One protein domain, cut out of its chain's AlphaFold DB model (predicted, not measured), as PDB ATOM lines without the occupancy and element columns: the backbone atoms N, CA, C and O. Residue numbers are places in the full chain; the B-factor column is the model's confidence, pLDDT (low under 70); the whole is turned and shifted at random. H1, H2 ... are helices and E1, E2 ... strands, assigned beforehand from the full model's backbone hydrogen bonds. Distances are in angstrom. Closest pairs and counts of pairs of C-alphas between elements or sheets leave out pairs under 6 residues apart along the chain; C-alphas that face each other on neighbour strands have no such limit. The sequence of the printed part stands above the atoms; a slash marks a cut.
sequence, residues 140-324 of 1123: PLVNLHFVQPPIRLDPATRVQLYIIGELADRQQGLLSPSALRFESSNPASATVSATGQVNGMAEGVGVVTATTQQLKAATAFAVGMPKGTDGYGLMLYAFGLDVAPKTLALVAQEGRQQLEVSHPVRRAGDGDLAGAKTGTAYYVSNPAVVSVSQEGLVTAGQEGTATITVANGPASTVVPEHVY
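Overview. This is residues 140 to 324 of the 1123 residues of an uncharacterized protein of Nitrospira sp (UniProt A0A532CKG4). Two strand sandwiches stand side by side in a flat slab, E1 to E10 making one lobe and E11 to E19 the other, with the four-stranded sheets E2 E10 E9 E6 and E12 E19 E18 E15 meeting between them. In each lobe smaller sheets pack on the four-stranded one, and the short helix H1 lies by the turn from E18 to E19. The printed part has 185 residues with 19 named strands and one named helix, in the order E1 to E10, H1, E11 to E19, and is mostly strand; both four-stranded sheets are mixed, the others antiparallel. It is compact, with a radius of gyration of the C-alphas of 16.3 A and spans of 45 by 45 by 21 A.

Arrangement. The sheets form a stack of sheets, face to face in turn. E1, residues 141 to 146, E4, 163 to 167, and E5, 172 to 175, make an antiparallel sheet in that order; N 145 and O 164, 3.0 A, and N 165 and O 173, 2.9 A, are within hydrogen-bond range, as are the pairs below. E2, residues 151 to 153, E10, 216 to 223, E9, 204 to 211, and E6, 181 to 184, make a strongly twisted sheet: E2 and E10 are parallel (N 151 and O 220, 2.9 A), E9 and E10 a hairpin (N 208 and O 219, 2.9 A), E9 and E6 antiparallel (N 183 and O 209, 3.0 A). E3, residues 158 to 160, E8, 197 to 200, and E7, 190 to 192, make an antiparallel sheet (N 159 and O 198, 2.9 A; N 199 and O 191, 2.9 A). H1, residues 232 to 239, has every O i to N i+4 pair within range. E11, residues 242 to 244, and E14, 260 to 262, are antiparallel (N 242 and O 262, 2.9 A). E12, residues 248 to 251, E19, 315 to 324, E18, 304 to 312, and E15, 280 to 284, make a curled sheet: E12 and E19 are parallel (N 250 and O 322, 2.9 A), E18 and E19 a hairpin (N 308 and O 319, 2.9 A), E18 and E15 antiparallel (N 283 and O 309, 2.9 A). H1 only grazes this sheet; the closest C-alphas of H1 and E19 are those of Leu 236 and Ala 315, 5.7 A. E13, residues 256 to 258, E17, 297 to 300, and E16, 290 to 292, make an antiparallel sheet (N 257 and O 298, 3.0 A; N 299 and O 291, 2.8 A). Between the four-stranded sheets, the closest C-alphas of E10 and E19 are those of Ala 220 and Ser 316, 5.3 A.

Along the chain. E1 begins at C-alpha 141 (104.129, 236.397, 327.646). E9 is 22.8 A long, E10 22.7 A, E18 26.5 A and H1 10.5 A. E19, 29.4 A, ends at C-alpha 324 (99.387, 221.083, 318.122).

Size, cuts and confidence. The C-alphas farthest apart, of Asp 169 and Thr 229, are 49.4 A apart. The printed part has no cut. The link E14 to E15, residues 263 to 279, is long. Mean pLDDT of the printed part is 84.0; residues 148, 227 to 231 and 264 to 271 are under 70.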
ATOM      1  N   PRO A 140     104.768 233.605 331.580       82.62
ATOM      2  CA  PRO A 140     105.456 234.153 330.423       82.62
ATOM      3  C   PRO A 140     104.453 234.719 329.415       82.62
ATOM      4  O   PRO A 140     103.368 234.169 329.207       82.62
ATOM      5  N   LEU A 141     104.851 235.808 328.764       84.38
ATOM      6  CA  LEU A 141     104.129 236.397 327.646       84.38
ATOM      7  C   LEU A 141     104.258 235.485 326.420       84.38
ATOM      8  O   LEU A 141     105.368 235.102 326.053       84.38
ATOM      9  N   VAL A 142     103.134 235.139 325.794       83.44
ATOM     10  CA  VAL A 142     103.079 234.198 324.663       83.44
ATOM     11  C   VAL A 142     102.633 234.847 323.356       83.44
ATOM     12  O   VAL A 142     102.988 234.342 322.293       83.44
ATOM     13  N   ASN A 143     101.910 235.973 323.405       82.50
ATOM     14  CA  ASN A 143     101.407 236.645 322.204       82.50
ATOM     15  C   ASN A 143     101.234 238.166 322.392       82.50
ATOM     16  O   ASN A 143     101.154 238.663 323.518       82.50
ATOM     17  N   LEU A 144     101.170 238.894 321.273       87.44
ATOM     18  CA  LEU A 144     100.994 240.349 321.196       87.44
ATOM     19  C   LEU A 144      99.952 240.701 320.129       87.44
ATOM     20  O   LEU A 144     100.000 240.146 319.033       87.44
ATOM     21  N   HIS A 145      99.083 241.678 320.389       82.38
ATOM     22  CA  HIS A 145      98.205 242.236 319.356       82.38
ATOM     23  C   HIS A 145      97.929 243.733 319.540       82.38
ATOM     24  O   HIS A 145      97.909 244.255 320.653       82.38
ATOM     25  N   PHE A 146      97.725 244.438 318.423       84.50
ATOM     26  CA  PHE A 146      97.287 245.836 318.417       84.50
ATOM     27  C   PHE A 146      95.793 245.929 318.721       84.50
ATOM     28  O   PHE A 146      95.015 245.136 318.201       84.50
ATOM     29  N   VAL A 147      95.394 246.943 319.491       75.94
ATOM     30  CA  VAL A 147      93.974 247.219 319.773       75.94
ATOM     31  C   VAL A 147      93.235 247.751 318.538       75.94
ATOM     32  O   VAL A 147      92.079 247.413 318.330       75.94
ATOM     33  N   GLN A 148      93.883 248.576 317.702       66.50
ATOM     34  CA  GLN A 148      93.244 249.204 316.529       66.50
ATOM     35  C   GLN A 148      94.051 249.034 315.224       66.50
ATOM     36  O   GLN A 148      94.783 249.944 314.830       66.50
ATOM     37  N   PRO A 149      93.942 247.882 314.540       72.00
ATOM     38  CA  PRO A 149      94.526 247.671 313.213       72.00
ATOM     39  C   PRO A 149      93.467 247.642 312.081       72.00
ATOM     40  O   PRO A 149      92.418 247.027 312.274       72.00
ATOM     41  N   PRO A 150      93.727 248.179 310.862       82.00
ATOM     42  CA  PRO A 150      94.858 249.014 310.415       82.00
ATOM     43  C   PRO A 150      94.723 250.506 310.783       82.00
ATOM     44  O   PRO A 150      93.616 251.021 310.926       82.00
ATOM     45  N   ILE A 151      95.847 251.225 310.852       87.88
ATOM     46  CA  ILE A 151      95.906 252.649 311.231       87.88
ATOM     47  C   ILE A 151      95.627 253.562 310.028       87.88
ATOM     48  O   ILE A 151      96.242 253.415 308.970       87.88
ATOM     49  N   ARG A 152      94.770 254.572 310.203       87.75
ATOM     50  CA  ARG A 152      94.502 255.611 309.194       87.75
ATOM     51  C   ARG A 152      94.688 256.993 309.798       87.75
ATOM     52  O   ARG A 152      94.186 257.268 310.883       87.75
ATOM     53  N   LEU A 153      95.448 257.833 309.110       85.94
ATOM     54  CA  LEU A 153      95.817 259.174 309.550       85.94
ATOM     55  C   LEU A 153      95.731 260.144 308.377       85.94
ATOM     56  O   LEU A 153      95.932 259.755 307.230       85.94
ATOM     57  N   ASP A 154      95.532 261.419 308.676       85.69
ATOM     58  CA  ASP A 154      95.796 262.501 307.736       85.69
ATOM     59  C   ASP A 154      97.207 263.058 307.990       85.69
ATOM     60  O   ASP A 154      97.771 262.882 309.077       85.69
ATOM     61  N   PRO A 155      97.826 263.738 307.011       85.00
ATOM     62  CA  PRO A 155      99.069 264.456 307.261       85.00
ATOM     63  C   PRO A 155      98.929 265.424 308.446       85.00
ATOM     64  O   PRO A 155      97.930 266.128 308.569       85.00
ATOM     65  N   ALA A 156      99.955 265.474 309.295       81.81
ATOM     66  CA  ALA A 156     100.021 266.253 310.533       81.81
ATOM     67  C   ALA A 156      99.054 265.832 311.659       81.81
ATOM     68  O   ALA A 156      98.978 266.529 312.672       81.81
ATOM     69  N   THR A 157      98.362 264.693 311.541       83.50
ATOM     70  CA  THR A 157      97.624 264.101 312.668       83.50
ATOM     71  C   THR A 157      98.443 263.021 313.372       83.50
ATOM     72  O   THR A 157      99.467 262.548 312.870       83.50
ATOM     73  N   ARG A 158      98.024 262.655 314.586       82.81
ATOM     74  CA  ARG A 158      98.713 261.684 315.442       82.81
ATOM     75  C   ARG A 158      97.733 260.701 316.066       82.81
ATOM     76  O   ARG A 158      96.604 261.074 316.372       82.81
ATOM     77  N   VAL A 159      98.185 259.474 316.303       82.06
ATOM     78  CA  VAL A 159      97.430 258.441 317.026       82.06
ATOM     79  C   VAL A 159      98.330 257.730 318.027       82.06
ATOM     80  O   VAL A 159      99.515 257.519 317.778       82.06
ATOM     81  N   GLN A 160      97.767 257.370 319.175       83.56
ATOM     82  CA  GLN A 160      98.453 256.584 320.193       83.56
ATOM     83  C   GLN A 160      98.176 255.094 319.976       83.56
ATOM     84  O   GLN A 160      97.019 254.692 319.868       83.56
ATOM     85  N   LEU A 161      99.229 254.276 319.945       83.69
ATOM     86  CA  LEU A 161      99.107 252.824 319.855       83.69
ATOM     87  C   LEU A 161      98.978 252.186 321.234       83.69
ATOM     88  O   LEU A 161      99.618 252.609 322.199       83.69
ATOM     89  N   TYR A 162      98.192 251.114 321.268       81.38
ATOM     90  CA  TYR A 162      97.964 250.263 322.426       81.38
ATOM     91  C   TYR A 162      98.182 248.806 322.016       81.38
ATOM     92  O   TYR A 162      97.667 248.370 320.981       81.38
ATOM     93  N   ILE A 163      98.959 248.073 322.816       85.12
ATOM     94  CA  ILE A 163      99.311 246.672 322.571       85.12
ATOM     95  C   ILE A 163      98.801 245.837 323.731       85.12
ATOM     96  O   ILE A 163      99.165 246.091 324.876       85.12
ATOM     97  N   ILE A 164      97.982 244.838 323.437       83.56
ATOM     98  CA  ILE A 164      97.552 243.847 324.417       83.56
ATOM     99  C   ILE A 164      98.530 242.675 324.364       83.56
ATOM    100  O   ILE A 164      98.876 242.166 323.292       83.56
ATOM    101  N   GLY A 165      98.989 242.273 325.543       84.38
ATOM    102  CA  GLY A 165      99.780 241.075 325.757       84.38
ATOM    103  C   GLY A 165      98.908 239.932 326.250       84.38
ATOM    104  O   GLY A 165      97.990 240.147 327.040       84.38
ATOM    105  N   GLU A 166      99.216 238.721 325.803       83.75
ATOM    106  CA  GLU A 166      98.589 237.488 326.280       83.75
ATOM    107  C   GLU A 166      99.625 236.620 326.987       83.75
ATOM    108  O   GLU A 166     100.717 236.385 326.461       83.75
ATOM    109  N   LEU A 167      99.275 236.141 328.176       81.25
ATOM    110  CA  LEU A 167     100.104 235.267 328.994       81.25
ATOM    111  C   LEU A 167      99.756 233.790 328.799       81.25
ATOM    112  O   LEU A 167      98.649 233.441 328.392       81.25
ATOM    113  N   ALA A 168     100.690 232.904 329.150       78.94
ATOM    114  CA  ALA A 168     100.489 231.454 329.061       78.94
ATOM    115  C   ALA A 168      99.295 230.924 329.887       78.94
ATOM    116  O   ALA A 168      98.756 229.863 329.576       78.94
ATOM    117  N   ASP A 169      98.863 231.652 330.921       74.81
ATOM    118  CA  ASP A 169      97.684 231.344 331.744       74.81
ATOM    119  C   ASP A 169      96.373 231.955 331.200       74.81
ATOM    120  O   ASP A 169      95.337 231.898 331.865       74.81
ATOM    121  N   ARG A 170      96.408 232.488 329.969       73.44
ATOM    122  CA  ARG A 170      95.296 233.111 329.228       73.44
ATOM    123  C   ARG A 170      94.808 234.440 329.789       73.44
ATOM    124  O   ARG A 170      93.756 234.930 329.377       73.44
ATOM    125  N   GLN A 171      95.547 235.049 330.708       76.19
ATOM    126  CA  GLN A 171      95.268 236.425 331.088       76.19
ATOM    127  C   GLN A 171      95.743 237.372 329.983       76.19
ATOM    128  O   GLN A 171      96.822 237.207 329.409       76.19
ATOM    129  N   GLN A 172      94.915 238.371 329.692       79.56
ATOM    130  CA  GLN A 172      95.208 239.422 328.728       79.56
ATOM    131  C   GLN A 172      95.129 240.780 329.411       79.56
ATOM    132  O   GLN A 172      94.293 241.007 330.288       79.56
ATOM    133  N   GLY A 173      95.991 241.693 328.986       73.44
ATOM    134  CA  GLY A 173      95.968 243.068 329.459       73.44
ATOM    135  C   GLY A 173      96.869 243.952 328.624       73.44
ATOM    136  O   GLY A 173      97.672 243.478 327.814       73.44
ATOM    137  N   LEU A 174      96.720 245.256 328.808       77.56
ATOM    138  CA  LEU A 174      97.541 246.214 328.095       77.56
ATOM    139  C   LEU A 174      99.001 246.111 328.551       77.56
ATOM    140  O   LEU A 174      99.290 246.149 329.749       77.56
ATOM    141  N   LEU A 175      99.913 246.023 327.586       78.69
ATOM    142  CA  LEU A 175     101.343 246.111 327.825       78.69
ATOM    143  C   LEU A 175     101.807 247.557 327.841       78.69
ATOM    144  O   LEU A 175     101.383 248.409 327.057       78.69
ATOM    145  N   SER A 176     102.767 247.800 328.714       75.44
ATOM    146  CA  SER A 176     103.486 249.055 328.762       75.44
ATOM    147  C   SER A 176     104.330 249.291 327.502       75.44
ATOM    148  O   SER A 176     105.041 248.383 327.060       75.44
ATOM    149  N   PRO A 177     104.357 250.531 326.975       76.19
ATOM    150  CA  PRO A 177     105.275 250.910 325.907       76.19
ATOM    151  C   PRO A 177     106.755 250.696 326.244       76.19
ATOM    152  O   PRO A 177     107.531 250.438 325.332       76.19
ATOM    153  N   SER A 178     107.173 250.747 327.519       76.56
ATOM    154  CA  SER A 178     108.587 250.546 327.884       76.56
ATOM    155  C   SER A 178     109.059 249.102 327.707       76.56
ATOM    156  O   SER A 178     110.259 248.866 327.596       76.56
ATOM    157  N   ALA A 179     108.134 248.140 327.643       79.69
ATOM    158  CA  ALA A 179     108.440 246.747 327.321       79.69
ATOM    159  C   ALA A 179     108.597 246.504 325.805       79.69
ATOM    160  O   ALA A 179     108.912 245.389 325.381       79.69
ATOM    161  N   LEU A 180     108.351 247.528 324.979       88.31
ATOM    162  CA  LEU A 180     108.213 247.411 323.535       88.31
ATOM    163  C   LEU A 180     109.196 248.321 322.800       88.31
ATOM    164  O   LEU A 180     109.485 249.449 323.190       88.31
ATOM    165  N   ARG A 181     109.668 247.835 321.657       93.31
ATOM    166  CA  ARG A 181     110.360 248.628 320.646       93.31
ATOM    167  C   ARG A 181     109.431 248.829 319.460       93.31
ATOM    168  O   ARG A 181     109.040 247.851 318.820       93.31
ATOM    169  N   PHE A 182     109.115 250.087 319.167       93.81
ATOM    170  CA  PHE A 182     108.306 250.464 318.013       93.81
ATOM    171  C   PHE A 182     109.176 250.862 316.823       93.81
ATOM    172  O   PHE A 182     110.145 251.603 316.978       93.81
ATOM    173  N   GLU A 183     108.807 250.405 315.628       96.19
ATOM    174  CA  GLU A 183     109.472 250.782 314.376       96.19
ATOM    175  C   GLU A 183     108.454 251.000 313.260       96.19
ATOM    176  O   GLU A 183     107.509 250.225 313.125       96.19
ATOM    177  N   SER A 184     108.673 252.032 312.441       96.12
ATOM    178  CA  SER A 184     107.913 252.285 311.213       96.12
ATOM    179  C   SER A 184     108.736 251.853 310.004       96.12
ATOM    180  O   SER A 184     109.897 252.247 309.874       96.12
ATOM    181  N   SER A 185     108.134 251.085 309.095       95.69
ATOM    182  CA  SER A 185     108.774 250.703 307.832       95.69
ATOM    183  C   SER A 185     108.855 251.853 306.820       95.69
ATOM    184  O   SER A 185     109.623 251.768 305.864       95.69
ATOM    185  N   ASN A 186     108.092 252.933 307.026       95.25
ATOM    186  CA  ASN A 186     108.105 254.123 306.180       95.25
ATOM    187  C   ASN A 186     108.050 255.408 307.040       95.25
ATOM    188  O   ASN A 186     107.002 256.058 307.134       95.25
ATOM    189  N   PRO A 187     109.181 255.803 307.662       95.56
ATOM    190  CA  PRO A 187     109.253 256.986 308.520       95.56
ATOM    191  C   PRO A 187     109.060 258.310 307.769       95.56
ATOM    192  O   PRO A 187     108.767 259.321 308.401       95.56
ATOM    193  N   ALA A 188     109.200 258.321 306.437       94.44
ATOM    194  CA  ALA A 188     108.922 259.503 305.623       94.44
ATOM    195  C   ALA A 188     107.421 259.830 305.578       94.44
ATOM    196  O   ALA A 188     107.060 261.005 305.538       94.44
ATOM    197  N   SER A 189     106.559 258.807 305.616       93.25
ATOM    198  CA  SER A 189     105.106 258.984 305.679       93.25
ATOM    199  C   SER A 189     104.584 259.017 307.114       93.25
ATOM    200  O   SER A 189     103.780 259.890 307.419       93.25
ATOM    201  N   ALA A 190     105.055 258.142 308.013       94.50
ATOM    202  CA  ALA A 190     104.696 258.202 309.433       94.50
ATOM    203  C   ALA A 190     105.838 257.761 310.358       94.50
ATOM    204  O   ALA A 190     106.371 256.657 310.223       94.50
ATOM    205  N   THR A 191     106.176 258.587 311.348       95.81
ATOM    206  CA  THR A 191     107.144 258.242 312.407       95.81
ATOM    207  C   THR A 191     106.432 257.649 313.619       95.81
ATOM    208  O   THR A 191     105.311 258.062 313.908       95.81
ATOM    209  N   VAL A 192     107.087 256.761 314.370       94.38
ATOM    210  CA  VAL A 192     106.577 256.235 315.649       94.38
ATOM    211  C   VAL A 192     107.557 256.536 316.785       94.38
ATOM    212  O   VAL A 192     108.765 256.363 316.620       94.38
ATOM    213  N   SER A 193     107.055 257.030 317.918       89.75
ATOM    214  CA  SER A 193     107.857 257.310 319.115       89.75
ATOM    215  C   SER A 193     108.138 256.041 319.933       89.75
ATOM    216  O   SER A 193     107.469 255.019 319.780       89.75
ATOM    217  N   ALA A 194     109.075 256.124 320.886       83.50
ATOM    218  CA  ALA A 194     109.326 255.055 321.863       83.50
ATOM    219  C   ALA A 194     108.105 254.738 322.751       83.50
ATOM    220  O   ALA A 194     107.995 253.643 323.285       83.50
ATOM    221  N   THR A 195     107.172 255.682 322.884       79.50
ATOM    222  CA  THR A 195     105.927 255.517 323.643       79.50
ATOM    223  C   THR A 195     104.761 255.007 322.792       79.50
ATOM    224  O   THR A 195     103.645 254.897 323.293       79.50
ATOM    225  N   GLY A 196     104.989 254.696 321.512       84.12
ATOM    226  CA  GLY A 196     103.963 254.184 320.603       84.12
ATOM    227  C   GLY A 196     103.065 255.259 319.981       84.12
ATOM    228  O   GLY A 196     102.007 254.925 319.463       84.12
ATOM    229  N   GLN A 197     103.450 256.538 320.006       87.31
ATOM    230  CA  GLN A 197     102.721 257.592 319.294       87.31
ATOM    231  C   GLN A 197     103.147 257.619 317.823       87.31
ATOM    232  O   GLN A 197     104.327 257.806 317.523       87.31
ATOM    233  N   VAL A 198     102.193 257.452 316.908       90.38
ATOM    234  CA  VAL A 198     102.409 257.528 315.458       90.38
ATOM    235  C   VAL A 198     102.016 258.915 314.968       90.38
ATOM    236  O   VAL A 198     100.883 259.340 315.175       90.38
ATOM    237  N   ASN A 199     102.938 259.600 314.295       90.69
ATOM    238  CA  ASN A 199     102.729 260.927 313.714       90.69
ATOM    239  C   ASN A 199     102.718 260.827 312.186       90.69
ATOM    240  O   ASN A 199     103.705 260.380 311.595       90.69
ATOM    241  N   GLY A 200     101.622 261.254 311.556       91.81
ATOM    242  CA  GLY A 200     101.491 261.353 310.106       91.81
ATOM    243  C   GLY A 200     102.283 262.542 309.569       91.81
ATOM    244  O   GLY A 200     102.029 263.686 309.935       91.81
ATOM    245  N   MET A 201     103.247 262.282 308.691       91.88
ATOM    246  CA  MET A 201     104.167 263.282 308.142       91.88
ATOM    247  C   MET A 201     103.784 263.664 306.711       91.88
ATOM    248  O   MET A 201     103.630 264.842 306.396       91.88
ATOM    249  N   ALA A 202     103.611 262.666 305.843       91.88
ATOM    250  CA  ALA A 202     103.308 262.846 304.427       91.88
ATOM    251  C   ALA A 202     102.489 261.669 303.893       91.88
ATOM    252  O   ALA A 202     102.524 260.581 304.467       91.88
ATOM    253  N   GLU A 203     101.783 261.878 302.779       89.75
ATOM    254  CA  GLU A 203     100.975 260.825 302.161       89.75
ATOM    255  C   GLU A 203     101.804 259.562 301.876       89.75
ATOM    256  O   GLU A 203     102.929 259.636 301.374       89.75
ATOM    257  N   GLY A 204     101.249 258.395 302.193       89.88
ATOM    258  CA  GLY A 204     101.878 257.106 301.920       89.88
ATOM    259  C   GLY A 204     101.443 256.007 302.880       89.88
ATOM    260  O   GLY A 204     100.651 256.223 303.792       89.88
ATOM    261  N   VAL A 205     101.955 254.804 302.647       91.81
ATOM    262  CA  VAL A 205     101.586 253.593 303.393       91.81
ATOM    263  C   VAL A 205     102.823 252.929 303.982       91.81
ATOM    264  O   VAL A 205     103.942 253.144 303.507       91.81
ATOM    265  N   GLY A 206     102.630 252.118 305.013       92.62
ATOM    266  CA  GLY A 206     103.699 251.351 305.638       92.62
ATOM    267  C   GLY A 206     103.170 250.414 306.713       92.62
ATOM    268  O   GLY A 206     101.975 250.157 306.800       92.62
ATOM    269  N   VAL A 207     104.072 249.894 307.537       94.69
ATOM    270  CA  VAL A 207     103.766 249.007 308.661       94.69
ATOM    271  C   VAL A 207     104.454 249.549 309.906       94.69
ATOM    272  O   VAL A 207     105.630 249.911 309.850       94.69
ATOM    273  N   VAL A 208     103.735 249.588 311.026       95.31
ATOM    274  CA  VAL A 208     104.332 249.774 312.350       95.31
ATOM    275  C   VAL A 208     104.461 248.412 313.018       95.31
ATOM    276  O   VAL A 208     103.521 247.618 313.012       95.31
ATOM    277  N   THR A 209     105.626 248.141 313.598       95.19
ATOM    278  CA  THR A 209     105.870 246.938 314.400       95.19
ATOM    279  C   THR A 209     106.098 247.304 315.858       95.19
ATOM    280  O   THR A 209     106.683 248.346 316.144       95.19
ATOM    281  N   ALA A 210     105.639 246.447 316.766       93.44
ATOM    282  CA  ALA A 210     105.912 246.507 318.198       93.44
ATOM    283  C   ALA A 210     106.594 245.196 318.602       93.44
ATOM    284  O   ALA A 210     106.056 244.118 318.352       93.44
ATOM    285  N   THR A 211     107.797 245.271 319.164       93.50
ATOM    286  CA  THR A 211     108.652 244.096 319.390       93.50
ATOM    287  C   THR A 211     109.120 244.042 320.843       93.50
ATOM    288  O   THR A 211     109.626 245.039 321.354       93.50
ATOM    289  N   THR A 212     108.974 242.893 321.503       88.62
ATOM    290  CA  THR A 212     109.676 242.569 322.759       88.62
ATOM    291  C   THR A 212     110.975 241.816 322.433       88.62
ATOM    292  O   THR A 212     111.369 241.719 321.274       88.62
ATOM    293  N   GLN A 213     111.670 241.242 323.420       82.25
ATOM    294  CA  GLN A 213     112.862 240.427 323.134       82.25
ATOM    295  C   GLN A 213     112.562 239.174 322.290       82.25
ATOM    296  O   GLN A 213     113.432 238.722 321.550       82.25
ATOM    297  N   GLN A 214     111.356 238.608 322.410       84.50
ATOM    298  CA  GLN A 214     110.996 237.319 321.802       84.50
ATOM    299  C   GLN A 214     109.750 237.383 320.917       84.50
ATOM    300  O   GLN A 214     109.593 236.531 320.045       84.50
ATOM    301  N   LEU A 215     108.882 238.379 321.124       91.12
ATOM    302  CA  LEU A 215     107.596 238.481 320.446       91.12
ATOM    303  C   LEU A 215     107.506 239.722 319.568       91.12
ATOM    304  O   LEU A 215     108.158 240.737 319.823       91.12
ATOM    305  N   LYS A 216     106.652 239.659 318.549       92.62
ATOM    306  CA  LYS A 216     106.405 240.765 317.622       92.62
ATOM    307  C   LYS A 216     104.913 240.928 317.335       92.62
ATOM    308  O   LYS A 216     104.171 239.965 317.262       92.62
ATOM    309  N   ALA A 217     104.464 242.152 317.128       92.00
ATOM    310  CA  ALA A 217     103.183 242.447 316.502       92.00
ATOM    311  C   ALA A 217     103.411 243.450 315.374       92.00
ATOM    312  O   ALA A 217     104.361 244.238 315.419       92.00
ATOM    313  N   ALA A 218     102.533 243.449 314.375       93.69
ATOM    314  CA  ALA A 218     102.568 244.417 313.288       93.69
ATOM    315  C   ALA A 218     101.163 244.915 312.933       93.69
ATOM    316  O   ALA A 218     100.170 244.228 313.163       93.69
ATOM    317  N   THR A 219     101.085 246.104 312.345       93.62
ATOM    318  CA  THR A 219      99.863 246.624 311.726       93.62
ATOM    319  C   THR A 219     100.203 247.567 310.575       93.62
ATOM    320  O   THR A 219     101.188 248.309 310.648       93.62
ATOM    321  N   ALA A 220      99.426 247.521 309.490       93.50
ATOM    322  CA  ALA A 220      99.576 248.471 308.394       93.50
ATOM    323  C   ALA A 220      99.079 249.868 308.802       93.50
ATOM    324  O   ALA A 220      98.165 250.006 309.616       93.50
ATOM    325  N   PHE A 221      99.665 250.901 308.201       92.81
ATOM    326  CA  PHE A 221      99.195 252.274 308.302       92.81
ATOM    327  C   PHE A 221      99.068 252.930 306.927       92.81
ATOM    328  O   PHE A 221      99.815 252.618 305.995       92.81
ATOM    329  N   ALA A 222      98.163 253.898 306.837       92.25
ATOM    330  CA  ALA A 222      98.032 254.811 305.711       92.25
ATOM    331  C   ALA A 222      97.929 256.256 306.213       92.25
ATOM    332  O   ALA A 222      97.132 256.554 307.103       92.25
ATOM    333  N   VAL A 223      98.739 257.143 305.635       91.06
ATOM    334  CA  VAL A 223      98.654 258.594 305.811       91.06
ATOM    335  C   VAL A 223      98.078 259.184 304.530       91.06
ATOM    336  O   VAL A 223      98.668 259.039 303.458       91.06
ATOM    337  N   GLY A 224      96.920 259.826 304.634       84.81
ATOM    338  CA  GLY A 224      96.116 260.267 303.501       84.81
ATOM    339  C   GLY A 224      95.553 259.112 302.661       84.81
ATOM    340  O   GLY A 224      95.819 257.930 302.887       84.81
ATOM    341  N   MET A 225      94.757 259.461 301.649       80.50
ATOM    342  CA  MET A 225      94.204 258.471 300.722       80.50
ATOM    343  C   MET A 225      95.267 257.997 299.716       80.50
ATOM    344  O   MET A 225      95.920 258.841 299.094       80.50
ATOM    345  N   PRO A 226      95.412 256.677 299.476       80.38
ATOM    346  CA  PRO A 226      96.321 256.163 298.455       80.38
ATOM    347  C   PRO A 226      96.010 256.731 297.064       80.38
ATOM    348  O   PRO A 226      94.875 256.657 296.591       80.38
ATOM    349  N   LYS A 227      97.027 257.269 296.382       66.56
ATOM    350  CA  LYS A 227      96.913 257.817 295.020       66.56
ATOM    351  C   LYS A 227      97.606 256.884 294.024       66.56
ATOM    352  O   LYS A 227      98.819 256.721 294.075       66.56
ATOM    353  N   GLY A 228      96.838 256.283 293.113       58.81
ATOM    354  CA  GLY A 228      97.336 255.400 292.052       58.81
ATOM    355  C   GLY A 228      96.329 255.269 290.905       58.81
ATOM    356  O   GLY A 228      95.122 255.353 291.127       58.81
ATOM    357  N   THR A 229      96.812 255.111 289.670       45.06
ATOM    358  CA  THR A 229      95.978 255.049 288.448       45.06
ATOM    359  C   THR A 229      95.310 253.691 288.212       45.06
ATOM    360  O   THR A 229      94.453 253.582 287.342       45.06
ATOM    361  N   ASP A 230      95.699 252.662 288.961       57.66
ATOM    362  CA  ASP A 230      95.215 251.281 288.853       57.66
ATOM    363  C   ASP A 230      94.089 250.940 289.851       57.66
ATOM    364  O   ASP A 230      93.429 249.914 289.712       57.66
ATOM    365  N   GLY A 231      93.829 251.806 290.840       63.81
ATOM    366  CA  GLY A 231      92.753 251.650 291.826       63.81
ATOM    367  C   GLY A 231      92.997 250.583 292.905       63.81
ATOM    368  O   GLY A 231      92.234 250.535 293.870       63.81
ATOM    369  N   TYR A 232      94.065 249.780 292.810       72.31
ATOM    370  CA  TYR A 232      94.349 248.670 293.736       72.31
ATOM    371  C   TYR A 232      94.574 249.133 295.180       72.31
ATOM    372  O   TYR A 232      93.994 248.576 296.111       72.31
ATOM    373  N   GLY A 233      95.359 250.196 295.379       73.62
ATOM    374  CA  GLY A 233      95.598 250.756 296.714       73.62
ATOM    375  C   GLY A 233      94.325 251.298 297.371       73.62
ATOM    376  O   GLY A 233      94.143 251.145 298.574       73.62
ATOM    377  N   LEU A 234      93.409 251.875 296.585       75.06
ATOM    378  CA  LEU A 234      92.111 252.351 297.076       75.06
ATOM    379  C   LEU A 234      91.176 251.197 297.438       75.06
ATOM    380  O   LEU A 234      90.426 251.303 298.399       75.06
ATOM    381  N   MET A 235      91.236 250.095 296.691       74.38
ATOM    382  CA  MET A 235      90.470 248.884 296.976       74.38
ATOM    383  C   MET A 235      90.919 248.252 298.303       74.38
ATOM    384  O   MET A 235      90.090 248.076 299.192       74.38
ATOM    385  N   LEU A 236      92.228 248.057 298.510       80.38
ATOM    386  CA  LEU A 236      92.776 247.606 299.799       80.38
ATOM    387  C   LEU A 236      92.456 248.576 300.946       80.38
ATOM    388  O   LEU A 236      92.109 248.146 302.043       80.38
ATOM    389  N   TYR A 237      92.521 249.886 300.695       80.25
ATOM    390  CA  TYR A 237      92.137 250.900 301.678       80.25
ATOM    391  C   TYR A 237      90.635 250.851 302.005       80.25
ATOM    392  O   TYR A 237      90.250 251.072 303.145       80.25
ATOM    393  N   ALA A 238      89.761 250.554 301.046       75.06
ATOM    394  CA  ALA A 238      88.317 250.534 301.272       75.06
ATOM    395  C   ALA A 238      87.819 249.218 301.888       75.06
ATOM    396  O   ALA A 238      86.996 249.255 302.797       75.06
ATOM    397  N   PHE A 239      88.307 248.073 301.406       74.38
ATOM    398  CA  PHE A 239      87.752 246.753 301.730       74.38
ATOM    399  C   PHE A 239      88.702 245.852 302.531       74.38
ATOM    400  O   PHE A 239      88.265 244.827 303.049       74.38
ATOM    401  N   GLY A 240      89.978 246.220 302.671       84.50
ATOM    402  CA  GLY A 240      90.971 245.426 303.392       84.50
ATOM    403  C   GLY A 240      91.575 244.288 302.562       84.50
ATOM    404  O   GLY A 240      91.528 244.294 301.331       84.50
ATOM    405  N   LEU A 241      92.180 243.325 303.263       85.75
ATOM    406  CA  LEU A 241      92.905 242.183 302.698       85.75
ATOM    407  C   LEU A 241      92.166 240.885 303.043       85.75
ATOM    408  O   LEU A 241      91.819 240.685 304.208       85.75
ATOM    409  N   ASP A 242      91.955 240.002 302.067       83.25
ATOM    410  CA  ASP A 242      91.402 238.665 302.308       83.25
ATOM    411  C   ASP A 242      92.526 237.628 302.258       83.25
ATOM    412  O   ASP A 242      93.290 237.561 301.293       83.25
ATOM    413  N   VAL A 243      92.650 236.837 303.322       85.31
ATOM    414  CA  VAL A 243      93.698 235.821 303.476       85.31
ATOM    415  C   VAL A 243      93.040 234.497 303.803       85.31
ATOM    416  O   VAL A 243      92.156 234.432 304.661       85.31
ATOM    417  N   ALA A 244      93.482 233.444 303.119       80.12
ATOM    418  CA  ALA A 244      92.986 232.101 303.348       80.12
ATOM    419  C   ALA A 244      94.123 231.112 303.657       80.12
ATOM    420  O   ALA A 244      95.172 231.154 303.007       80.12
ATOM    421  N   PRO A 245      93.883 230.176 304.594       76.31
ATOM    422  CA  PRO A 245      92.734 230.154 305.512       76.31
ATOM    423  C   PRO A 245      92.823 231.272 306.573       76.31
ATOM    424  O   PRO A 245      93.881 231.853 306.791       76.31
ATOM    425  N   LYS A 246      91.692 231.590 307.220       76.75
ATOM    426  CA  LYS A 246      91.591 232.687 308.207       76.75
ATOM    427  C   LYS A 246      92.175 232.350 309.579       76.75
ATOM    428  O   LYS A 246      92.473 233.251 310.352       76.75
ATOM    429  N   THR A 247      92.299 231.065 309.870       77.62
ATOM    430  CA  THR A 247      92.862 230.493 311.092       77.62
ATOM    431  C   THR A 247      93.549 229.185 310.722       77.62
ATOM    432  O   THR A 247      93.157 228.512 309.760       77.62
ATOM    433  N   LEU A 248      94.573 228.811 311.482       80.69
ATOM    434  CA  LEU A 248      95.369 227.622 311.216       80.69
ATOM    435  C   LEU A 248      95.579 226.782 312.471       80.69
ATOM    436  O   LEU A 248      95.874 227.277 313.559       80.69
ATOM    437  N   ALA A 249      95.461 225.472 312.270       84.19
ATOM    438  CA  ALA A 249      95.883 224.445 313.203       84.19
ATOM    439  C   ALA A 249      96.939 223.587 312.493       84.19
ATOM    440  O   ALA A 249      96.621 222.892 311.528       84.19
ATOM    441  N   LEU A 250      98.197 223.666 312.934       84.25
ATOM    442  CA  LEU A 250      99.334 222.996 312.294       84.25
ATOM    443  C   LEU A 250      99.944 221.920 313.196       84.25
ATOM    444  O   LEU A 250      99.963 222.034 314.419       84.25
ATOM    445  N   VAL A 251     100.464 220.860 312.580       85.12
ATOM    446  CA  VAL A 251     101.172 219.785 313.287       85.12
ATOM    447  C   VAL A 251     102.543 220.287 313.726       85.12
ATOM    448  O   VAL A 251     103.303 220.782 312.895       85.12
ATOM    449  N   ALA A 252     102.886 220.140 315.005       86.12
ATOM    450  CA  ALA A 252     104.201 220.524 315.520       86.12
ATOM    451  C   ALA A 252     105.346 219.889 314.711       86.12
ATOM    452  O   ALA A 252     105.293 218.704 314.390       86.12
ATOM    453  N   GLN A 253     106.382 220.679 314.412       81.81
ATOM    454  CA  GLN A 253     107.603 220.321 313.664       81.81
ATOM    455  C   GLN A 253     107.436 219.920 312.185       81.81
ATOM    456  O   GLN A 253     108.406 219.985 311.430       81.81
ATOM    457  N   GLU A 254     106.247 219.502 311.753       81.44
ATOM    458  CA  GLU A 254     106.030 218.934 310.412       81.44
ATOM    459  C   GLU A 254     105.023 219.730 309.572       81.44
ATOM    460  O   GLU A 254     105.081 219.712 308.341       81.44
ATOM    461  N   GLY A 255     104.107 220.448 310.224       81.00
ATOM    462  CA  GLY A 255     103.013 221.165 309.585       81.00
ATOM    463  C   GLY A 255     103.504 222.273 308.658       81.00
ATOM    464  O   GLY A 255     104.297 223.131 309.047       81.00
ATOM    465  N   ARG A 256     102.993 222.279 307.425       84.81
ATOM    466  CA  ARG A 256     103.204 223.353 306.451       84.81
ATOM    467  C   ARG A 256     101.887 223.725 305.802       84.81
ATOM    468  O   ARG A 256     101.101 222.834 305.481       84.81
ATOM    469  N   GLN A 257     101.682 225.014 305.570       84.31
ATOM    470  CA  GLN A 257     100.486 225.517 304.910       84.31
ATOM    471  C   GLN A 257     100.806 226.758 304.087       84.31
ATOM    472  O   GLN A 257     101.463 227.677 304.564       84.31
ATOM    473  N   GLN A 258     100.349 226.786 302.842       85.88
ATOM    474  CA  GLN A 258     100.462 227.967 301.995       85.88
ATOM    475  C   GLN A 258      99.339 228.949 302.350       85.88
ATOM    476  O   GLN A 258      98.175 228.542 302.397       85.88
ATOM    477  N   LEU A 259      99.687 230.214 302.605       86.62
ATOM    478  CA  LEU A 259      98.718 231.305 302.641       86.62
ATOM    479  C   LEU A 259      98.473 231.800 301.226       86.62
ATOM    480  O   LEU A 259      99.415 232.019 300.462       86.62
ATOM    481  N   GLU A 260      97.207 232.025 300.925       84.25
ATOM    482  CA  GLU A 260      96.779 232.735 299.730       84.25
ATOM    483  C   GLU A 260      96.302 234.122 300.155       84.25
ATOM    484  O   GLU A 260      95.675 234.275 301.210       84.25
ATOM    485  N   VAL A 261      96.613 235.147 299.361       86.88
ATOM    486  CA  VAL A 261      96.310 236.540 299.703       86.88
ATOM    487  C   VAL A 261      95.634 237.208 298.518       86.88
ATOM    488  O   VAL A 261      96.125 237.178 297.396       86.88
ATOM    489  N   SER A 262      94.491 237.842 298.744       82.50
ATOM    490  CA  SER A 262      93.745 238.499 297.675       82.50
ATOM    491  C   SER A 262      92.981 239.721 298.176       82.50
ATOM    492  O   SER A 262      92.980 240.055 299.363       82.50
ATOM    493  N   HIS A 263      92.341 240.425 297.247       76.12
ATOM    494  CA  HIS A 263      91.395 241.481 297.574       76.12
ATOM    495  C   HIS A 263      89.969 240.895 297.703       76.12
ATOM    496  O   HIS A 263      89.587 240.070 296.870       76.12
ATOM    497  N   PRO A 264      89.128 241.373 298.643       66.31
ATOM    498  CA  PRO A 264      87.759 240.869 298.855       66.31
ATOM    499  C   PRO A 264      86.840 240.893 297.619       66.31
ATOM    500  O   PRO A 264      85.880 240.136 297.509       66.31
ATOM    501  N   VAL A 265      87.123 241.782 296.667       64.00
ATOM    502  CA  VAL A 265      86.426 241.915 295.377       64.00
ATOM    503  C   VAL A 265      87.298 241.333 294.260       64.00
ATOM    504  O   VAL A 265      87.786 242.069 293.404       64.00
ATOM    505  N   ARG A 266      87.535 240.019 294.299       58.41
ATOM    506  CA  ARG A 266      88.326 239.291 293.294       58.41
ATOM    507  C   ARG A 266      87.595 239.244 291.945       58.41
ATOM    508  O   ARG A 266      86.437 238.827 291.870       58.41
ATOM    509  N   ARG A 267      88.264 239.647 290.865       53.03
ATOM    510  CA  ARG A 267      87.813 239.495 289.473       53.03
ATOM    511  C   ARG A 267      88.523 238.317 288.811       53.03
ATOM    512  O   ARG A 267      89.622 237.929 289.197       53.03
ATOM    513  N   ALA A 268      87.896 237.741 287.788       40.94
ATOM    514  CA  ALA A 268      88.539 236.713 286.977       40.94
ATOM    515  C   ALA A 268      89.817 237.287 286.335       40.94
ATOM    516  O   ALA A 268      89.741 238.244 285.566       40.94
ATOM    517  N   GLY A 269      90.975 236.707 286.669       47.09
ATOM    518  CA  GLY A 269      92.294 237.174 286.229       47.09
ATOM    519  C   GLY A 269      93.113 237.912 287.295       47.09
ATOM    520  O   GLY A 269      94.299 238.137 287.061       47.09
ATOM    521  N   ASP A 270      92.536 238.235 288.458       60.12
ATOM    522  CA  ASP A 270      93.313 238.747 289.592       60.12
ATOM    523  C   ASP A 270      94.222 237.629 290.133       60.12
ATOM    524  O   ASP A 270      93.751 236.548 290.516       60.12
ATOM    525  N   GLY A 271      95.533 237.879 290.103       64.38
ATOM    526  CA  GLY A 271      96.555 236.972 290.624       64.38
ATOM    527  C   GLY A 271      96.590 236.943 292.154       64.38
ATOM    528  O   GLY A 271      96.045 237.825 292.816       64.38
ATOM    529  N   ASP A 272      97.247 235.925 292.704       75.56
ATOM    530  CA  ASP A 272      97.559 235.848 294.134       75.56
ATOM    531  C   ASP A 272      98.530 236.974 294.526       75.56
ATOM    532  O   ASP A 272      99.513 237.242 293.828       75.56
ATOM    533  N   LEU A 273      98.230 237.646 295.633       85.81
ATOM    534  CA  LEU A 273      99.031 238.719 296.203       85.81
ATOM    535  C   LEU A 273     100.028 238.203 297.245       85.81
ATOM    536  O   LEU A 273     100.739 239.027 297.813       85.81
ATOM    537  N   ALA A 274     100.102 236.897 297.527       85.44
ATOM    538  CA  ALA A 274     100.926 236.346 298.609       85.44
ATOM    539  C   ALA A 274     102.421 236.684 298.486       85.44
ATOM    540  O   ALA A 274     103.111 236.862 299.487       85.44
ATOM    541  N   GLY A 275     102.930 236.818 297.261       85.50
ATOM    542  CA  GLY A 275     104.348 237.054 297.024       85.50
ATOM    543  C   GLY A 275     104.847 238.441 297.448       85.50
ATOM    544  O   GLY A 275     104.150 239.455 297.381       85.50
ATOM    545  N   ALA A 276     106.136 238.532 297.768       85.38
ATOM    546  CA  ALA A 276     106.787 239.818 298.033       85.38
ATOM    547  C   ALA A 276     106.758 240.771 296.816       85.38
ATOM    548  O   ALA A 276     106.752 241.992 296.971       85.38
ATOM    549  N   LYS A 277     106.696 240.232 295.586       83.94
ATOM    550  CA  LYS A 277     106.616 241.023 294.339       83.94
ATOM    551  C   LYS A 277     105.336 241.851 294.228       83.94
ATOM    552  O   LYS A 277     105.341 242.875 293.551       83.94
ATOM    553  N   THR A 278     104.265 241.409 294.877       83.88
ATOM    554  CA  THR A 278     102.973 242.105 294.951       83.88
ATOM    555  C   THR A 278     102.873 243.012 296.179       83.88
ATOM    556  O   THR A 278     101.824 243.605 296.408       83.88
ATOM    557  N   GLY A 279     103.958 243.160 296.951       86.25
ATOM    558  CA  GLY A 279     104.040 244.070 298.096       86.25
ATOM    559  C   GLY A 279     103.566 243.479 299.425       86.25
ATOM    560  O   GLY A 279     103.428 244.232 300.389       86.25
ATOM    561  N   THR A 280     103.324 242.165 299.495       92.31
ATOM    562  CA  THR A 280     102.906 241.502 300.736       92.31
ATOM    563  C   THR A 280     104.097 241.224 301.648       92.31
ATOM    564  O   THR A 280     105.146 240.754 301.208       92.31
ATOM    565  N   ALA A 281     103.921 241.504 302.936       93.25
ATOM    566  CA  ALA A 281     104.878 241.213 303.993       93.25
ATOM    567  C   ALA A 281     104.202 240.452 305.142       93.25
ATOM    568  O   ALA A 281     103.075 240.769 305.533       93.25
ATOM    569  N   TYR A 282     104.922 239.479 305.701       94.62
ATOM    570  CA  TYR A 282     104.459 238.619 306.788       94.62
ATOM    571  C   TYR A 282     105.234 238.909 308.073       94.62
ATOM    572  O   TYR A 282     106.467 238.951 308.067       94.62
ATOM    573  N   TYR A 283     104.519 239.067 309.184       93.56
ATOM    574  CA  TYR A 283     105.096 239.285 310.509       93.56
ATOM    575  C   TYR A 283     104.544 238.237 311.469       93.56
ATOM    576  O   TYR A 283     103.333 238.127 311.621       93.56
ATOM    577  N   VAL A 284     105.427 237.471 312.106       92.88
ATOM    578  CA  VAL A 284     105.036 236.387 313.017       92.88
ATOM    579  C   VAL A 284     105.227 236.820 314.456       92.88
ATOM    580  O   VAL A 284     106.285 237.366 314.786       92.88
ATOM    581  N   SER A 285     104.238 236.549 315.309       90.75
ATOM    582  CA  SER A 285     104.305 236.968 316.702       90.75
ATOM    583  C   SER A 285     105.259 236.162 317.555       90.75
ATOM    584  O   SER A 285     105.940 236.752 318.387       90.75
ATOM    585  N   ASN A 286     105.376 234.859 317.306       90.38
ATOM    586  CA  ASN A 286     106.319 233.989 317.989       90.38
ATOM    587  C   ASN A 286     107.058 233.082 316.983       90.38
ATOM    588  O   ASN A 286     106.508 232.065 316.549       90.38
ATOM    589  N   PRO A 287     108.312 233.413 316.618       90.25
ATOM    590  CA  PRO A 287     109.071 232.649 315.629       90.25
ATOM    591  C   PRO A 287     109.483 231.245 316.103       90.25
ATOM    592  O   PRO A 287     109.910 230.434 315.285       90.25
ATOM    593  N   ALA A 288     109.374 230.933 317.404       89.06
ATOM    594  CA  ALA A 288     109.610 229.578 317.904       89.06
ATOM    595  C   ALA A 288     108.446 228.623 317.578       89.06
ATOM    596  O   ALA A 288     108.653 227.411 317.485       89.06
ATOM    597  N   VAL A 289     107.238 229.167 317.402       88.88
ATOM    598  CA  VAL A 289     106.006 228.410 317.141       88.88
ATOM    599  C   VAL A 289     105.746 228.307 315.641       88.88
ATOM    600  O   VAL A 289     105.442 227.224 315.158       88.88
ATOM    601  N   VAL A 290     105.913 229.388 314.872       92.06
ATOM    602  CA  VAL A 290     105.685 229.394 313.416       92.06
ATOM    603  C   VAL A 290     106.729 230.252 312.695       92.06
ATOM    604  O   VAL A 290     107.241 231.222 313.238       92.06
ATOM    605  N   SER A 291     107.027 229.927 311.438       92.94
ATOM    606  CA  SER A 291     107.759 230.800 310.510       92.94
ATOM    607  C   SER A 291     107.011 230.929 309.183       92.94
ATOM    608  O   SER A 291     106.268 230.025 308.806       92.94
ATOM    609  N   VAL A 292     107.192 232.046 308.470       94.56
ATOM    610  CA  VAL A 292     106.535 232.302 307.176       94.56
ATOM    611  C   VAL A 292     107.569 232.777 306.160       94.56
ATOM    612  O   VAL A 292     108.386 233.650 306.455       94.56
ATOM    613  N   SER A 293     107.560 232.181 304.968       93.69
ATOM    614  CA  SER A 293     108.427 232.588 303.856       93.69
ATOM    615  C   SER A 293     107.935 233.873 303.171       93.69
ATOM    616  O   SER A 293     106.801 234.302 303.363       93.69
ATOM    617  N   GLN A 294     108.765 234.465 302.305       90.00
ATOM    618  CA  GLN A 294     108.395 235.653 301.513       90.00
ATOM    619  C   GLN A 294     107.274 235.407 300.492       90.00
ATOM    620  O   GLN A 294     106.725 236.363 299.954       90.00
ATOM    621  N   GLU A 295     106.947 234.144 300.225       87.69
ATOM    622  CA  GLU A 295     105.875 233.746 299.311       87.69
ATOM    623  C   GLU A 295     104.633 233.253 300.069       87.69
ATOM    624  O   GLU A 295     103.743 232.680 299.459       87.69
ATOM    625  N   GLY A 296     104.573 233.401 301.400       89.38
ATOM    626  CA  GLY A 296     103.401 233.031 302.203       89.38
ATOM    627  C   GLY A 296     103.341 231.579 302.682       89.38
ATOM    628  O   GLY A 296     102.359 231.189 303.309       89.38
ATOM    629  N   LEU A 297     104.379 230.765 302.449       90.38
ATOM    630  CA  LEU A 297     104.452 229.414 303.024       90.38
ATOM    631  C   LEU A 297     104.729 229.465 304.534       90.38
ATOM    632  O   LEU A 297     105.820 229.868 304.944       90.38
ATOM    633  N   VAL A 298     103.768 229.003 305.327       91.56
ATOM    634  CA  VAL A 298     103.812 228.853 306.787       91.56
ATOM    635  C   VAL A 298     104.414 227.499 307.150       91.56
ATOM    636  O   VAL A 298     104.052 226.478 306.567       91.56
ATOM    637  N   THR A 299     105.332 227.473 308.116       91.19
ATOM    638  CA  THR A 299     105.967 226.256 308.645       91.19
ATOM    639  C   THR A 299     105.893 226.244 310.168       91.19
ATOM    640  O   THR A 299     106.347 227.188 310.817       91.19
ATOM    641  N   ALA A 300     105.344 225.168 310.729       90.56
ATOM    642  CA  ALA A 300     105.204 224.964 312.163       90.56
ATOM    643  C   ALA A 300     106.531 224.568 312.828       90.56
ATOM    644  O   ALA A 300     107.297 223.758 312.310       90.56
ATOM    645  N   GLY A 301     106.769 225.135 314.006       91.50
ATOM    646  CA  GLY A 301     107.879 224.849 314.904       91.50
ATOM    647  C   GLY A 301     107.397 224.105 316.148       91.50
ATOM    648  O   GLY A 301     106.886 222.986 316.058       91.50
ATOM    649  N   GLN A 302     107.600 224.705 317.322       87.44
ATOM    650  CA  GLN A 302     107.187 224.133 318.607       87.44
ATOM    651  C   GLN A 302     105.674 224.236 318.832       87.44
ATOM    652  O   GLN A 302     105.008 225.105 318.277       87.44
ATOM    653  N   GLU A 303     105.147 223.353 319.681       86.69
ATOM    654  CA  GLU A 303     103.768 223.431 320.174       86.69
ATOM    655  C   GLU A 303     103.538 224.755 320.917       86.69
ATOM    656  O   GLU A 303     104.361 225.159 321.739       86.69
ATOM    657  N   GLY A 304     102.435 225.436 320.606       82.88
ATOM    658  CA  GLY A 304     102.133 226.759 321.145       82.88
ATOM    659  C   GLY A 304     101.189 227.563 320.257       82.88
ATOM    660  O   GLY A 304     100.636 227.050 319.282       82.88
ATOM    661  N   THR A 305     101.015 228.837 320.596       82.50
ATOM    662  CA  THR A 305     100.173 229.785 319.859       82.50
ATOM    663  C   THR A 305     101.021 230.894 319.246       82.50
ATOM    664  O   THR A 305     102.049 231.298 319.794       82.50
ATOM    665  N   ALA A 306     100.614 231.364 318.071       87.25
ATOM    666  CA  ALA A 306     101.211 232.503 317.392       87.25
ATOM    667  C   ALA A 306     100.155 233.216 316.541       87.25
ATOM    668  O   ALA A 306      99.048 232.729 316.334       87.25
ATOM    669  N   THR A 307     100.496 234.387 316.028       89.19
ATOM    670  CA  THR A 307      99.709 235.082 315.014       89.19
ATOM    671  C   THR A 307     100.610 235.471 313.854       89.19
ATOM    672  O   THR A 307     101.805 235.734 314.030       89.19
ATOM    673  N   ILE A 308     100.039 235.495 312.654       92.38
ATOM    674  CA  ILE A 308     100.687 235.989 311.443       92.38
ATOM    675  C   ILE A 308      99.940 237.244 311.007       92.38
ATOM    676  O   ILE A 308      98.789 237.179 310.582       92.38
ATOM    677  N   THR A 309     100.590 238.399 311.076       92.94
ATOM    678  CA  THR A 309     100.087 239.603 310.415       92.94
ATOM    679  C   THR A 309     100.522 239.584 308.956       92.94
ATOM    680  O   THR A 309     101.718 239.621 308.659       92.94
ATOM    681  N   VAL A 310      99.550 239.569 308.050       94.19
ATOM    682  CA  VAL A 310      99.755 239.727 306.607       94.19
ATOM    683  C   VAL A 310      99.447 241.174 306.252       94.19
ATOM    684  O   VAL A 310      98.330 241.630 306.484       94.19
ATOM    685  N   ALA A 311     100.418 241.904 305.713       93.00
ATOM    686  CA  ALA A 311     100.265 243.309 305.345       93.00
ATOM    687  C   ALA A 311     100.558 243.525 303.859       93.00
ATOM    688  O   ALA A 311     101.582 243.060 303.363       93.00
ATOM    689  N   ASN A 312      99.691 244.265 303.171       91.25
ATOM    690  CA  ASN A 312      99.894 244.715 301.798       91.25
ATOM    691  C   ASN A 312      99.386 246.160 301.657       91.25
ATOM    692  O   ASN A 312      98.193 246.439 301.805       91.25
ATOM    693  N   GLY A 313     100.309 247.092 301.407       88.81
ATOM    694  CA  GLY A 313     100.000 248.516 301.277       88.81
ATOM    695  C   GLY A 313      99.261 249.080 302.506       88.81
ATOM    696  O   GLY A 313      99.805 249.014 303.607       88.81
ATOM    697  N   PRO A 314      98.050 249.656 302.347       89.00
ATOM    698  CA  PRO A 314      97.285 250.249 303.450       89.00
ATOM    699  C   PRO A 314      96.541 249.226 304.324       89.00
ATOM    700  O   PRO A 314      95.916 249.613 305.310       89.00
ATOM    701  N   ALA A 315      96.538 247.943 303.949       90.12
ATOM    702  CA  ALA A 315      95.742 246.915 304.603       90.12
ATOM    703  C   ALA A 315      96.626 245.888 305.311       90.12
ATOM    704  O   ALA A 315      97.680 245.486 304.815       90.12
ATOM    705  N   SER A 316      96.155 245.410 306.457       91.69
ATOM    706  CA  SER A 316      96.707 244.233 307.117       91.69
ATOM    707  C   SER A 316      95.597 243.401 307.729       91.69
ATOM    708  O   SER A 316      94.618 243.965 308.214       91.69
ATOM    709  N   THR A 317      95.778 242.086 307.759       89.12
ATOM    710  CA  THR A 317      94.915 241.153 308.488       89.12
ATOM    711  C   THR A 317      95.759 240.249 309.382       89.12
ATOM    712  O   THR A 317      96.955 240.069 309.135       89.12
ATOM    713  N   VAL A 318      95.154 239.700 310.430       88.62
ATOM    714  CA  VAL A 318      95.817 238.798 311.375       88.62
ATOM    715  C   VAL A 318      95.234 237.403 311.202       88.62
ATOM    716  O   VAL A 318      94.019 237.236 311.252       88.62
ATOM    717  N   VAL A 319      96.105 236.415 311.015       86.25
ATOM    718  CA  VAL A 319      95.762 234.992 310.961       86.25
ATOM    719  C   VAL A 319      96.225 234.348 312.273       86.25
ATOM    720  O   VAL A 319      97.430 234.334 312.547       86.25
ATOM    721  N   PRO A 320      95.304 233.897 313.140       82.94
ATOM    722  CA  PRO A 320      95.648 233.150 314.345       82.94
ATOM    723  C   PRO A 320      96.145 231.738 314.024       82.94
ATOM    724  O   PRO A 320      95.523 231.007 313.251       82.94
ATOM    725  N   GLU A 321      97.215 231.337 314.707       80.62
ATOM    726  CA  GLU A 321      97.908 230.068 314.521       80.62
ATOM    727  C   GLU A 321      97.990 229.298 315.833       80.62
ATOM    728  O   GLU A 321      98.443 229.817 316.856       80.62
ATOM    729  N   HIS A 322      97.630 228.022 315.782       81.81
ATOM    730  CA  HIS A 322      97.890 227.091 316.868       81.81
ATOM    731  C   HIS A 322      98.657 225.885 316.339       81.81
ATOM    732  O   HIS A 322      98.260 225.243 315.364       81.81
ATOM    733  N   VAL A 323      99.766 225.564 316.997       79.81
ATOM    734  CA  VAL A 323     100.586 224.401 316.672       79.81
ATOM    735  C   VAL A 323     100.335 223.330 317.716       79.81
ATOM    736  O   VAL A 323     100.609 223.534 318.896       79.81
ATOM    737  N   TYR A 324      99.825 222.184 317.271       82.69
ATOM    738  CA  TYR A 324      99.387 221.083 318.122       82.69
ATOM    739  C   TYR A 324     100.245 219.838 317.929       82.69
ATOM    740  O   TYR A 324     100.706 219.535 316.824       82.69
TER     741      TYR A 324